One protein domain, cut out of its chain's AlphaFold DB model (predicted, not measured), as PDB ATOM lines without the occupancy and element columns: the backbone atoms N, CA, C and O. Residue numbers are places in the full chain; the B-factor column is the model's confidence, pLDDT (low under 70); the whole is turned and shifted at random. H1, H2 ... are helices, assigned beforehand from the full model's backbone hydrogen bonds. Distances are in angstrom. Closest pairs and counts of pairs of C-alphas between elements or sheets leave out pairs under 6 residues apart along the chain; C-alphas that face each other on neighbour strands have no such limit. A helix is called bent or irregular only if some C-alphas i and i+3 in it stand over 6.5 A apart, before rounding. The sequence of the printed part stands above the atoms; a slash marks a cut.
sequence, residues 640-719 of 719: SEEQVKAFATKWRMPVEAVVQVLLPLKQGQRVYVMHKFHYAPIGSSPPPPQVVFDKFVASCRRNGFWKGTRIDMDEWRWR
ATOM      1  N   SER A 640     273.157 246.228  95.029       82.50
ATOM      2  CA  SER A 640     273.681 244.931  94.665       82.50
ATOM      3  C   SER A 640     272.499 244.096  94.219       82.50
ATOM      4  O   SER A 640     271.350 244.333  94.612       82.50
ATOM      5  N   GLU A 641     272.750 243.116  93.363       87.94
ATOM      6  CA  GLU A 641     271.691 242.216  92.915       87.94
ATOM      7  C   GLU A 641     270.936 241.607  94.117       87.94
ATOM      8  O   GLU A 641     269.729 241.381  94.057       87.94
ATOM      9  N   GLU A 642     271.626 241.443  95.249       93.06
ATOM     10  CA  GLU A 642     271.069 241.032  96.537       93.06
ATOM     11  C   GLU A 642     270.135 242.076  97.162       93.06
ATOM     12  O   GLU A 642     269.044 241.716  97.602       93.06
ATOM     13  N   GLN A 643     270.493 243.365  97.155       92.75
ATOM     14  CA  GLN A 643     269.608 244.434  97.633       92.75
ATOM     15  C   GLN A 643     268.335 244.528  96.787       92.75
ATOM     16  O   GLN A 643     267.240 244.684  97.330       92.75
ATOM     17  N   VAL A 644     268.448 244.390  95.461       96.12
ATOM     18  CA  VAL A 644     267.284 244.393  94.561       96.12
ATOM     19  C   VAL A 644     266.404 243.166  94.810       96.12
ATOM     20  O   VAL A 644     265.187 243.307  94.937       96.12
ATOM     21  N   LYS A 645     267.001 241.975  94.967       96.62
ATOM     22  CA  LYS A 645     266.280 240.741  95.333       96.62
ATOM     23  C   LYS A 645     265.568 240.873  96.674       96.62
ATOM     24  O   LYS A 645     264.409 240.475  96.801       96.62
ATOM     25  N   ALA A 646     266.222 241.459  97.667       95.75
ATOM     26  CA  ALA A 646     265.642 241.655  98.982       95.75
ATOM     27  C   ALA A 646     264.509 242.685  98.988       95.75
ATOM     28  O   ALA A 646     263.469 242.449  99.601       95.75
ATOM     29  N   PHE A 647     264.665 243.794  98.263       96.62
ATOM     30  CA  PHE A 647     263.611 244.789  98.083       96.62
ATOM     31  C   PHE A 647     262.398 244.203  97.349       96.62
ATOM     32  O   PHE A 647     261.262 244.371  97.797       96.62
ATOM     33  N   ALA A 648     262.632 243.450  96.270       97.06
ATOM     34  CA  ALA A 648     261.589 242.733  95.541       97.06
ATOM     35  C   ALA A 648     260.856 241.735  96.456       97.06
ATOM     36  O   ALA A 648     259.627 241.705  96.488       97.06
ATOM     37  N   THR A 649     261.600 240.999  97.287       96.94
ATOM     38  CA  THR A 649     261.039 240.057  98.268       96.94
ATOM     39  C   THR A 649     260.207 240.772  99.337       96.94
ATOM     40  O   THR A 649     259.084 240.349  99.615       96.94
ATOM     41  N   LYS A 650     260.709 241.884  99.895       95.56
ATOM     42  CA  LYS A 650     260.029 242.689 100.926       95.56
ATOM     43  C   LYS A 650     258.643 243.140 100.472       95.56
ATOM     44  O   LYS A 650     257.687 243.054 101.237       95.56
ATOM     45  N   TRP A 651     258.530 243.572  99.220       96.00
ATOM     46  CA  TRP A 651     257.285 244.093  98.655       96.00
ATOM     47  C   TRP A 651     256.524 243.084  97.787       96.00
ATOM     48  O   TRP A 651     255.538 243.453  97.153       96.00
ATOM     49  N   ARG A 652     256.951 241.811  97.768       96.06
ATOM     50  CA  ARG A 652     256.356 240.727  96.964       96.06
ATOM     51  C   ARG A 652     256.225 241.076  95.475       96.06
ATOM     52  O   ARG A 652     255.219 240.766  94.841       96.06
ATOM     53  N   MET A 653     257.239 241.736  94.925       97.44
ATOM     54  CA  MET A 653     257.339 242.065  93.503       97.44
ATOM     55  C   MET A 653     258.260 241.067  92.783       97.44
ATOM     56  O   MET A 653     259.216 240.587  93.394       97.44
ATOM     57  N   PRO A 654     258.027 240.758  91.493       97.31
ATOM     58  CA  PRO A 654     258.992 240.016  90.685       97.31
ATOM     59  C   PRO A 654     260.317 240.779  90.597       97.31
ATOM     60  O   PRO A 654     260.322 241.995  90.386       97.31
ATOM     61  N   VAL A 655     261.446 240.081  90.735       97.44
ATOM     62  CA  VAL A 655     262.777 240.711  90.689       97.44
ATOM     63  C   VAL A 655     262.992 241.380  89.332       97.44
ATOM     64  O   VAL A 655     263.488 242.500  89.263       97.44
ATOM     65  N   GLU A 656     262.527 240.746  88.258       96.88
ATOM     66  CA  GLU A 656     262.627 241.232  86.884       96.88
ATOM     67  C   GLU A 656     261.893 242.562  86.702       96.88
ATOM     68  O   GLU A 656     262.400 243.462  86.035       96.88
ATOM     69  N   ALA A 657     260.729 242.711  87.340       95.56
ATOM     70  CA  ALA A 657     259.955 243.945  87.303       95.56
ATOM     71  C   ALA A 657     260.697 245.091  87.994       95.56
ATOM     72  O   ALA A 657     260.850 246.169  87.424       95.56
ATOM     73  N   VAL A 658     261.221 244.844  89.199       97.19
ATOM     74  CA  VAL A 658     261.991 245.849  89.944       97.19
ATOM     75  C   VAL A 658     263.247 246.248  89.165       97.19
ATOM     76  O   VAL A 658     263.536 247.438  89.032       97.19
ATOM     77  N   VAL A 659     263.965 245.276  88.592       96.50
ATOM     78  CA  VAL A 659     265.160 245.530  87.775       96.50
ATOM     79  C   VAL A 659     264.820 246.379  86.553       96.50
ATOM     80  O   VAL A 659     265.511 247.362  86.309       96.50
ATOM     81  N   GLN A 660     263.754 246.062  85.811       96.81
ATOM     82  CA  GLN A 660     263.355 246.831  84.625       96.81
ATOM     83  C   GLN A 660     263.056 248.299  84.948       96.81
ATOM     84  O   GLN A 660     263.422 249.191  84.182       96.81
ATOM     85  N   VAL A 661     262.432 248.556  86.096       97.06
ATOM     86  CA  VAL A 661     262.030 249.901  86.529       97.06
ATOM     87  C   VAL A 661     263.219 250.708  87.048       97.06
ATOM     88  O   VAL A 661     263.301 251.916  86.815       97.06
ATOM     89  N   LEU A 662     264.165 250.046  87.718       96.56
ATOM     90  CA  LEU A 662     265.385 250.665  88.241       96.56
ATOM     91  C   LEU A 662     266.489 250.825  87.184       96.56
ATOM     92  O   LEU A 662     267.349 251.693  87.338       96.56
ATOM     93  N   LEU A 663     266.474 250.030  86.108       95.06
ATOM     94  CA  LEU A 663     267.471 250.059  85.032       95.06
ATOM     95  C   LEU A 663     267.748 251.470  84.470       95.06
ATOM     96  O   LEU A 663     268.924 251.828  84.389       95.06
ATOM     97  N   PRO A 664     266.737 252.303  84.133       95.31
ATOM     98  CA  PRO A 664     266.978 253.644  83.596       95.31
ATOM     99  C   PRO A 664     267.511 254.659  84.624       95.31
ATOM    100  O   PRO A 664     267.811 255.788  84.241       95.31
ATOM    101  N   LEU A 665     267.596 254.310  85.912       94.44
ATOM    102  CA  LEU A 665     268.039 255.215  86.975       94.44
ATOM    103  C   LEU A 665     269.550 255.119  87.217       94.44
ATOM    104  O   LEU A 665     270.129 254.032  87.125       94.44
ATOM    105  N   LYS A 666     270.173 256.242  87.606       92.69
ATOM    106  CA  LYS A 666     271.556 256.265  88.116       92.69
ATOM    107  C   LYS A 666     271.649 255.531  89.460       92.69
ATOM    108  O   LYS A 666     270.659 255.403  90.176       92.69
ATOM    109  N   GLN A 667     272.845 255.092  89.847       87.81
ATOM    110  CA  GLN A 667     273.061 254.291  91.061       87.81
ATOM    111  C   GLN A 667     272.501 254.941  92.340       87.81
ATOM    112  O   GLN A 667     271.713 254.303  93.037       87.81
ATOM    113  N   GLY A 668     272.805 256.218  92.600       86.56
ATOM    114  CA  GLY A 668     272.263 256.936  93.765       86.56
ATOM    115  C   GLY A 668     270.732 257.052  93.756       86.56
ATOM    116  O   GLY A 668     270.081 256.930  94.792       86.56
ATOM    117  N   GLN A 669     270.128 257.177  92.569       93.12
ATOM    118  CA  GLN A 669     268.670 257.224  92.405       93.12
ATOM    119  C   GLN A 669     268.016 255.866  92.686       93.12
ATOM    120  O   GLN A 669     266.925 255.824  93.251       93.12
ATOM    121  N   ARG A 670     268.677 254.753  92.332       94.62
ATOM    122  CA  ARG A 670     268.184 253.398  92.635       94.62
ATOM    123  C   ARG A 670     268.099 253.172  94.140       94.62
ATOM    124  O   ARG A 670     267.048 252.767  94.628       94.62
ATOM    125  N   VAL A 671     269.171 253.503  94.865       92.88
ATOM    126  CA  VAL A 671     269.221 253.389  96.332       92.88
ATOM    127  C   VAL A 671     268.150 254.272  96.973       92.88
ATOM    128  O   VAL A 671     267.390 253.800  97.816       92.88
ATOM    129  N   TYR A 672     268.016 255.522  96.515       92.19
ATOM    130  CA  TYR A 672     266.982 256.438  96.998       92.19
ATOM    131  C   TYR A 672     265.570 255.867  96.825       92.19
ATOM    132  O   TYR A 672     264.798 255.818  97.783       92.19
ATOM    133  N   VAL A 673     265.232 255.406  95.618       95.00
ATOM    134  CA  VAL A 673     263.913 254.840  95.310       95.00
ATOM    135  C   VAL A 673     263.633 253.615  96.172       95.00
ATOM    136  O   VAL A 673     262.554 253.511  96.750       95.00
ATOM    137  N   MET A 674     264.603 252.706  96.298       95.62
ATOM    138  CA  MET A 674     264.452 251.494  97.106       95.62
ATOM    139  C   MET A 674     264.286 251.804  98.601       95.62
ATOM    140  O   MET A 674     263.562 251.093  99.295       95.62
ATOM    141  N   HIS A 675     264.911 252.871  99.102       93.62
ATOM    142  CA  HIS A 675     264.796 253.273 100.504       93.62
ATOM    143  C   HIS A 675     263.511 254.063 100.796       93.62
ATOM    144  O   HIS A 675     262.948 253.966 101.887       93.62
ATOM    145  N   LYS A 676     263.049 254.893  99.856       93.19
ATOM    146  CA  LYS A 676     261.895 255.781 100.064       93.19
ATOM    147  C   LYS A 676     260.565 255.157  99.663       93.19
ATOM    148  O   LYS A 676     259.531 255.604 100.155       93.19
ATOM    149  N   PHE A 677     260.566 254.122  98.827       94.88
ATOM    150  CA  PHE A 677     259.336 253.438  98.464       94.88
ATOM    151  C   PHE A 677     258.732 252.696  99.663       94.88
ATOM    152  O   PHE A 677     259.327 251.763 100.205       94.88
ATOM    153  N   HIS A 678     257.519 253.100 100.027       91.44
ATOM    154  CA  HIS A 678     256.692 252.450 101.033       91.44
ATOM    155  C   HIS A 678     255.339 252.130 100.407       91.44
ATOM    156  O   HIS A 678     254.726 252.987  99.775       91.44
ATOM    157  N   TYR A 679     254.875 250.897 100.585       91.06
ATOM    158  CA  TYR A 679     253.584 250.454 100.077       91.06
ATOM    159  C   TYR A 679     252.759 249.852 101.212       91.06
ATOM    160  O   TYR A 679     253.072 248.781 101.729       91.06
ATOM    161  N   ALA A 680     251.690 250.542 101.600       88.25
ATOM    162  CA  ALA A 680     250.690 250.012 102.514       88.25
ATOM    163  C   ALA A 680     249.467 249.573 101.691       88.25
ATOM    164  O   ALA A 680     248.873 250.408 101.003       88.25
ATOM    165  N   PRO A 681     249.082 248.285 101.709       82.69
ATOM    166  CA  PRO A 681     247.859 247.835 101.057       82.69
ATOM    167  C   PRO A 681     246.646 248.342 101.851       82.69
ATOM    168  O   PRO A 681     246.206 247.696 102.799       82.69
ATOM    169  N   ILE A 682     246.123 249.512 101.480       81.12
ATOM    170  CA  ILE A 682     244.916 250.099 102.075       81.12
ATOM    171  C   ILE A 682     243.720 249.808 101.153       81.12
ATOM    172  O   ILE A 682     243.780 250.046  99.946       81.12
ATOM    173  N   GLY A 683     242.634 249.266 101.717       80.69
ATOM    174  CA  GLY A 683     241.376 248.981 101.013       80.69
ATOM    175  C   GLY A 683     241.128 247.502 100.676       80.69
ATOM    176  O   GLY A 683     241.992 246.644 100.831       80.69
ATOM    177  N   SER A 684     239.908 247.196 100.219       70.94
ATOM    178  CA  SER A 684     239.453 245.826  99.912       70.94
ATOM    179  C   SER A 684     240.037 245.240  98.619       70.94
ATOM    180  O   SER A 684     239.948 244.035  98.400       70.94
ATOM    181  N   SER A 685     240.647 246.072  97.769       83.94
ATOM    182  CA  SER A 685     241.303 245.660  96.524       83.94
ATOM    183  C   SER A 685     242.451 246.621  96.176       83.94
ATOM    184  O   SER A 685     242.311 247.439  95.260       83.94
ATOM    185  N   PRO A 686     243.579 246.573  96.907       86.75
ATOM    186  CA  PRO A 686     244.697 247.475  96.669       86.75
ATOM    187  C   PRO A 686     245.383 247.149  95.328       86.75
ATOM    188  O   PRO A 686     245.470 245.978  94.940       86.75
ATOM    189  N   PRO A 687     245.880 248.159  94.589       91.25
ATOM    190  CA  PRO A 687     246.595 247.934  93.335       91.25
ATOM    191  C   PRO A 687     247.871 247.118  93.589       91.25
ATOM    192  O   PRO A 687     248.491 247.309  94.635       91.25
ATOM    193  N   PRO A 688     248.314 246.253  92.656       93.69
ATOM    194  CA  PRO A 688     249.544 245.486  92.831       93.69
ATOM    195  C   PRO A 688     250.742 246.402  93.139       93.69
ATOM    196  O   PRO A 688     250.868 247.454  92.502       93.69
ATOM    197  N   PRO A 689     251.649 246.013  94.057       93.88
ATOM    198  CA  PRO A 689     252.771 246.850  94.491       93.88
ATOM    199  C   PRO A 689     253.660 247.297  93.325       93.88
ATOM    200  O   PRO A 689     254.131 248.429  93.319       93.88
ATOM    201  N   GLN A 690     253.792 246.462  92.291       95.44
ATOM    202  CA  GLN A 690     254.515 246.780  91.059       95.44
ATOM    203  C   GLN A 690     253.959 248.025  90.351       95.44
ATOM    204  O   GLN A 690     254.714 248.913  89.981       95.44
ATOM    205  N   VAL A 691     252.634 248.147  90.226       94.94
ATOM    206  CA  VAL A 691     252.008 249.295  89.546       94.94
ATOM    207  C   VAL A 691     252.250 250.591  90.323       94.94
ATOM    208  O   VAL A 691     252.417 251.657  89.731       94.94
ATOM    209  N   VAL A 692     252.259 250.513  91.657       95.12
ATOM    210  CA  VAL A 692     252.542 251.669  92.519       95.12
ATOM    211  C   VAL A 692     254.024 252.032  92.462       95.12
ATOM    212  O   VAL A 692     254.353 253.213  92.377       95.12
ATOM    213  N   PHE A 693     254.911 251.036  92.432       96.56
ATOM    214  CA  PHE A 693     256.351 251.229  92.287       96.56
ATOM    215  C   PHE A 693     256.717 251.905  90.959       96.56
ATOM    216  O   PHE A 693     257.430 252.910  90.962       96.56
ATOM    217  N   ASP A 694     256.146 251.445  89.845       96.31
ATOM    218  CA  ASP A 694     256.339 252.041  88.517       96.31
ATOM    219  C   ASP A 694     255.911 253.513  88.499       96.31
ATOM    220  O   ASP A 694     256.619 254.381  87.982       96.31
ATOM    221  N   LYS A 695     254.757 253.814  89.108       95.25
ATOM    222  CA  LYS A 695     254.234 255.182  89.225       95.25
ATOM    223  C   LYS A 695     255.107 256.056  90.120       95.25
ATOM    224  O   LYS A 695     255.353 257.207  89.764       95.25
ATOM    225  N   PHE A 696     255.582 255.531  91.249       95.06
ATOM    226  CA  PHE A 696     256.501 256.236  92.140       95.06
ATOM    227  C   PHE A 696     257.788 256.610  91.404       95.06
ATOM    228  O   PHE A 696     258.162 257.778  91.380       95.06
ATOM    229  N   VAL A 697     258.403 255.656  90.704       95.81
ATOM    230  CA  VAL A 697     259.630 255.891  89.931       95.81
ATOM    231  C   VAL A 697     259.394 256.877  88.792       95.81
ATOM    232  O   VAL A 697     260.191 257.794  88.599       95.81
ATOM    233  N   ALA A 698     258.287 256.745  88.057       94.50
ATOM    234  CA  ALA A 698     257.920 257.696  87.011       94.50
ATOM    235  C   ALA A 698     257.724 259.117  87.567       94.50
ATOM    236  O   ALA A 698     258.111 260.088  86.918       94.50
ATOM    237  N   SER A 699     257.168 259.239  88.774       91.81
ATOM    238  CA  SER A 699     257.007 260.517  89.465       91.81
ATOM    239  C   SER A 699     258.337 261.098  89.926       91.81
ATOM    240  O   SER A 699     258.608 262.253  89.619       91.81
ATOM    241  N   CYS A 700     259.221 260.306  90.541       93.31
ATOM    242  CA  CYS A 700     260.572 260.759  90.886       93.31
ATOM    243  C   CYS A 700     261.358 261.213  89.648       93.31
ATOM    244  O   CYS A 700     262.078 262.203  89.696       93.31
ATOM    245  N   ARG A 701     261.190 260.534  88.505       92.94
ATOM    246  CA  ARG A 701     261.817 260.945  87.239       92.94
ATOM    247  C   ARG A 701     261.243 262.244  86.679       92.94
ATOM    248  O   ARG A 701     261.991 263.007  86.082       92.94
ATOM    249  N   ARG A 702     259.934 262.465  86.821       92.06
ATOM    250  CA  ARG A 702     259.260 263.665  86.305       92.06
ATOM    251  C   ARG A 702     259.491 264.878  87.197       92.06
ATOM    252  O   ARG A 702     259.716 265.964  86.686       92.06
ATOM    253  N   ASN A 703     259.398 264.681  88.505       87.31
ATOM    254  CA  ASN A 703     259.362 265.763  89.474       87.31
ATOM    255  C   ASN A 703     260.727 266.006  90.121       87.31
ATOM    256  O   ASN A 703     260.947 267.107  90.597       87.31
ATOM    257  N   GLY A 704     261.632 265.021  90.148       88.62
ATOM    258  CA  GLY A 704     262.898 265.060  90.890       88.62
ATOM    259  C   GLY A 704     262.934 264.066  92.065       88.62
ATOM    260  O   GLY A 704     261.904 263.553  92.508       88.62
ATOM    261  N   PHE A 705     264.136 263.769  92.575       84.44
ATOM    262  CA  PHE A 705     264.376 262.839  93.694       84.44
ATOM    263  C   PHE A 705     264.543 263.621  95.014       84.44
ATOM    264  O   PHE A 705     265.654 263.907  95.450       84.44
ATOM    265  N   TRP A 706     263.432 264.012  95.640       73.25
ATOM    266  CA  TRP A 706     263.372 265.140  96.584       73.25
ATOM    267  C   TRP A 706     263.675 264.900  98.078       73.25
ATOM    268  O   TRP A 706     263.049 265.562  98.866       73.25
ATOM    269  N   LYS A 707     264.538 264.025  98.603       57.66
ATOM    270  CA  LYS A 707     264.719 263.805 100.089       57.66
ATOM    271  C   LYS A 707     263.452 263.529 100.985       57.66
ATOM    272  O   LYS A 707     263.612 262.814 101.975       57.66
ATOM    273  N   GLY A 708     262.211 263.896 100.632       52.91
ATOM    274  CA  GLY A 708     261.021 263.923 101.494       52.91
ATOM    275  C   GLY A 708     259.667 263.694 100.799       52.91
ATOM    276  O   GLY A 708     258.638 263.970 101.403       52.91
ATOM    277  N   THR A 709     259.619 263.170  99.569       48.22
ATOM    278  CA  THR A 709     258.335 262.832  98.921       48.22
ATOM    279  C   THR A 709     257.697 261.617  99.603       48.22
ATOM    280  O   THR A 709     258.289 260.533  99.622       48.22
ATOM    281  N   ARG A 710     256.488 261.776 100.154       46.59
ATOM    282  CA  ARG A 710     255.671 260.694 100.731       46.59
ATOM    283  C   ARG A 710     254.425 260.543  99.860       46.59
ATOM    284  O   ARG A 710     253.661 261.490  99.721       46.59
ATOM    285  N   ILE A 711     254.222 259.370  99.252       47.44
ATOM    286  CA  ILE A 711     252.976 259.093  98.523       47.44
ATOM    287  C   ILE A 711     251.914 258.706  99.544       47.44
ATOM    288  O   ILE A 711     252.023 257.653 100.173       47.44
ATOM    289  N   ASP A 712     250.896 259.549  99.675       41.97
ATOM    290  CA  ASP A 712     249.702 259.237 100.447       41.97
ATOM    291  C   ASP A 712     248.657 258.567  99.540       41.97
ATOM    292  O   ASP A 712     248.255 259.112  98.507       41.97
ATOM    293  N   MET A 713     248.279 257.334  99.880       41.94
ATOM    294  CA  MET A 713     247.425 256.481  99.041       41.94
ATOM    295  C   MET A 713     245.933 256.795  99.208       41.94
ATOM    296  O   MET A 713     245.144 256.401  98.348       41.94
ATOM    297  N   ASP A 714     245.553 257.536 100.252       40.28
ATOM    298  CA  ASP A 714     244.147 257.776 100.587       40.28
ATOM    299  C   ASP A 714     243.478 258.825  99.676       40.28
ATOM    300  O   ASP A 714     242.262 258.800  99.492       40.28
ATOM    301  N   GLU A 715     244.255 259.689  99.006       40.41
ATOM    302  CA  GLU A 715     243.711 260.751  98.141       40.41
ATOM    303  C   GLU A 715     244.147 260.685  96.665       40.41
ATOM    304  O   GLU A 715     243.720 261.523  95.870       40.41
ATOM    305  N   TRP A 716     245.007 259.738  96.258       44.12
ATOM    306  CA  TRP A 716     245.686 259.768  94.941       44.12
ATOM    307  C   TRP A 716     246.369 261.119  94.630       44.12
ATOM    308  O   TRP A 716     246.612 261.454  93.464       44.12
ATOM    309  N   ARG A 717     246.671 261.919  95.660       37.12
ATOM    310  CA  ARG A 717     247.312 263.229  95.534       37.12
ATOM    311  C   ARG A 717     248.807 263.086  95.776       37.12
ATOM    312  O   ARG A 717     249.247 262.572  96.796       37.12
ATOM    313  N   TRP A 718     249.578 263.559  94.808       37.81
ATOM    314  CA  TRP A 718     251.025 263.691  94.909       37.81
ATOM    315  C   TRP A 718     251.320 264.905  95.795       37.81
ATOM    316  O   TRP A 718     250.890 266.004  95.443       37.81
ATOM    317  N   ARG A 719     251.994 264.711  96.931       35.69
ATOM    318  CA  ARG A 719     252.592 265.804  97.706       35.69
ATOM    319  C   ARG A 719     254.104 265.731  97.598       35.69
ATOM    320  O   ARG A 719     254.646 264.607  97.738       35.69
TER     321      ARG A 719
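Overview. This is residues 640 to 719 of the 719 residues of the protein "Hypothetical protein" of Alexandrium monilatum (UniProt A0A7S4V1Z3). H2 and H4 stand side by side and run the same way, H1 crosses H2 near the start of H2, and H3, which runs nearly the same way as H1, is near H1, H2 and H4 without firm contact with any of them. From this helical body the link of residues 677 to 688 runs out to Ser 684 and back to H4, and after H4 a tail of residues 704 to 719 runs out and folds back without a named element. The printed part has 80 residues, with four named helices in the order H1, H2, H3, H4 and no named strand, and its class is all helix. The whole is compact, with a radius of gyration of the C-alphas of 12.2 A, and the C-alphas span 33 by 26 by 16 A along their three main axes.

Arrangement. The longest helix is H4, residues 689 to 703. It touches H2, residues 655 to 662, with 5 pairs of C-alphas within 8 A; the closest C-alphas are those of Val 661 and Asp 694, 6.4 A apart. H2 and H4 run the same way at a shallow tilt of 12 degrees, and their centres are 12.0 A apart. H2 also touches H1, residues 641 to 650, with 7 pairs of C-alphas within 8 A, and the closest are those of Ala 648 and Val 655, 5.4 A apart. The lines of H1 and H2 are about perpendicular, at 73 degrees. H1 and H4 are apart. H3, residues 667 to 676, is close to each of the other three helices but not clearly touching any of them. Its closest C-alphas to H4 are those of Val 673 and Val 697, 7.0 A apart, at a steep tilt of 57 degrees, opposite ways. To H2 they are those of Leu 662 and Arg 670, 5.9 A apart, at a steep tilt of 67 degrees, opposite ways. To H1 they are those of Phe 647 and Met 674, 6.8 A apart, at a shallow tilt of 18 degrees, the same way. In H1, H2, H3 and H4 every pair of O i and N i+4 is within hydrogen-bond range.

Along the chain. H4 runs from Pro 689 to Asn 703 and measures 20.6 A from first to last C-alpha; C-alpha 689 is at (252.771, 246.850, 94.491) and C-alpha 703 at (259.362, 265.763, 89.474). H2 runs from Val 655 to Leu 662 and measures 10.6 A. H1 runs from Glu 641 to Lys 650 and measures 14.2 A, beginning with C-alpha 641 at (271.691, 242.216, 92.915). H3 runs from Gln 667 to Lys 676 and measures 14.4 A. No helix is bent or irregular.

Size, cuts and confidence. The two C-alphas farthest apart are those of Gln 667, in H3, and Ser 684, in the link from H3 to H4, at 35.8 A. That link, with 12 residues, is long, while the links from H1 to H2 and from H2 to H3, with 4 residues each, are tight. The C-alphas of residues 704 to 719 lie 10 to 18 A from the mean of all C-alphas, and Arg 719 is the chain's last residue. The first and last printed C-alphas, of Ser 640 and Arg 719, are 29.8 A apart, and the printed part has no cut. The mean pLDDT of the printed part is 84.5, and the model's confidence is low, under 70, for residues 707 to 719.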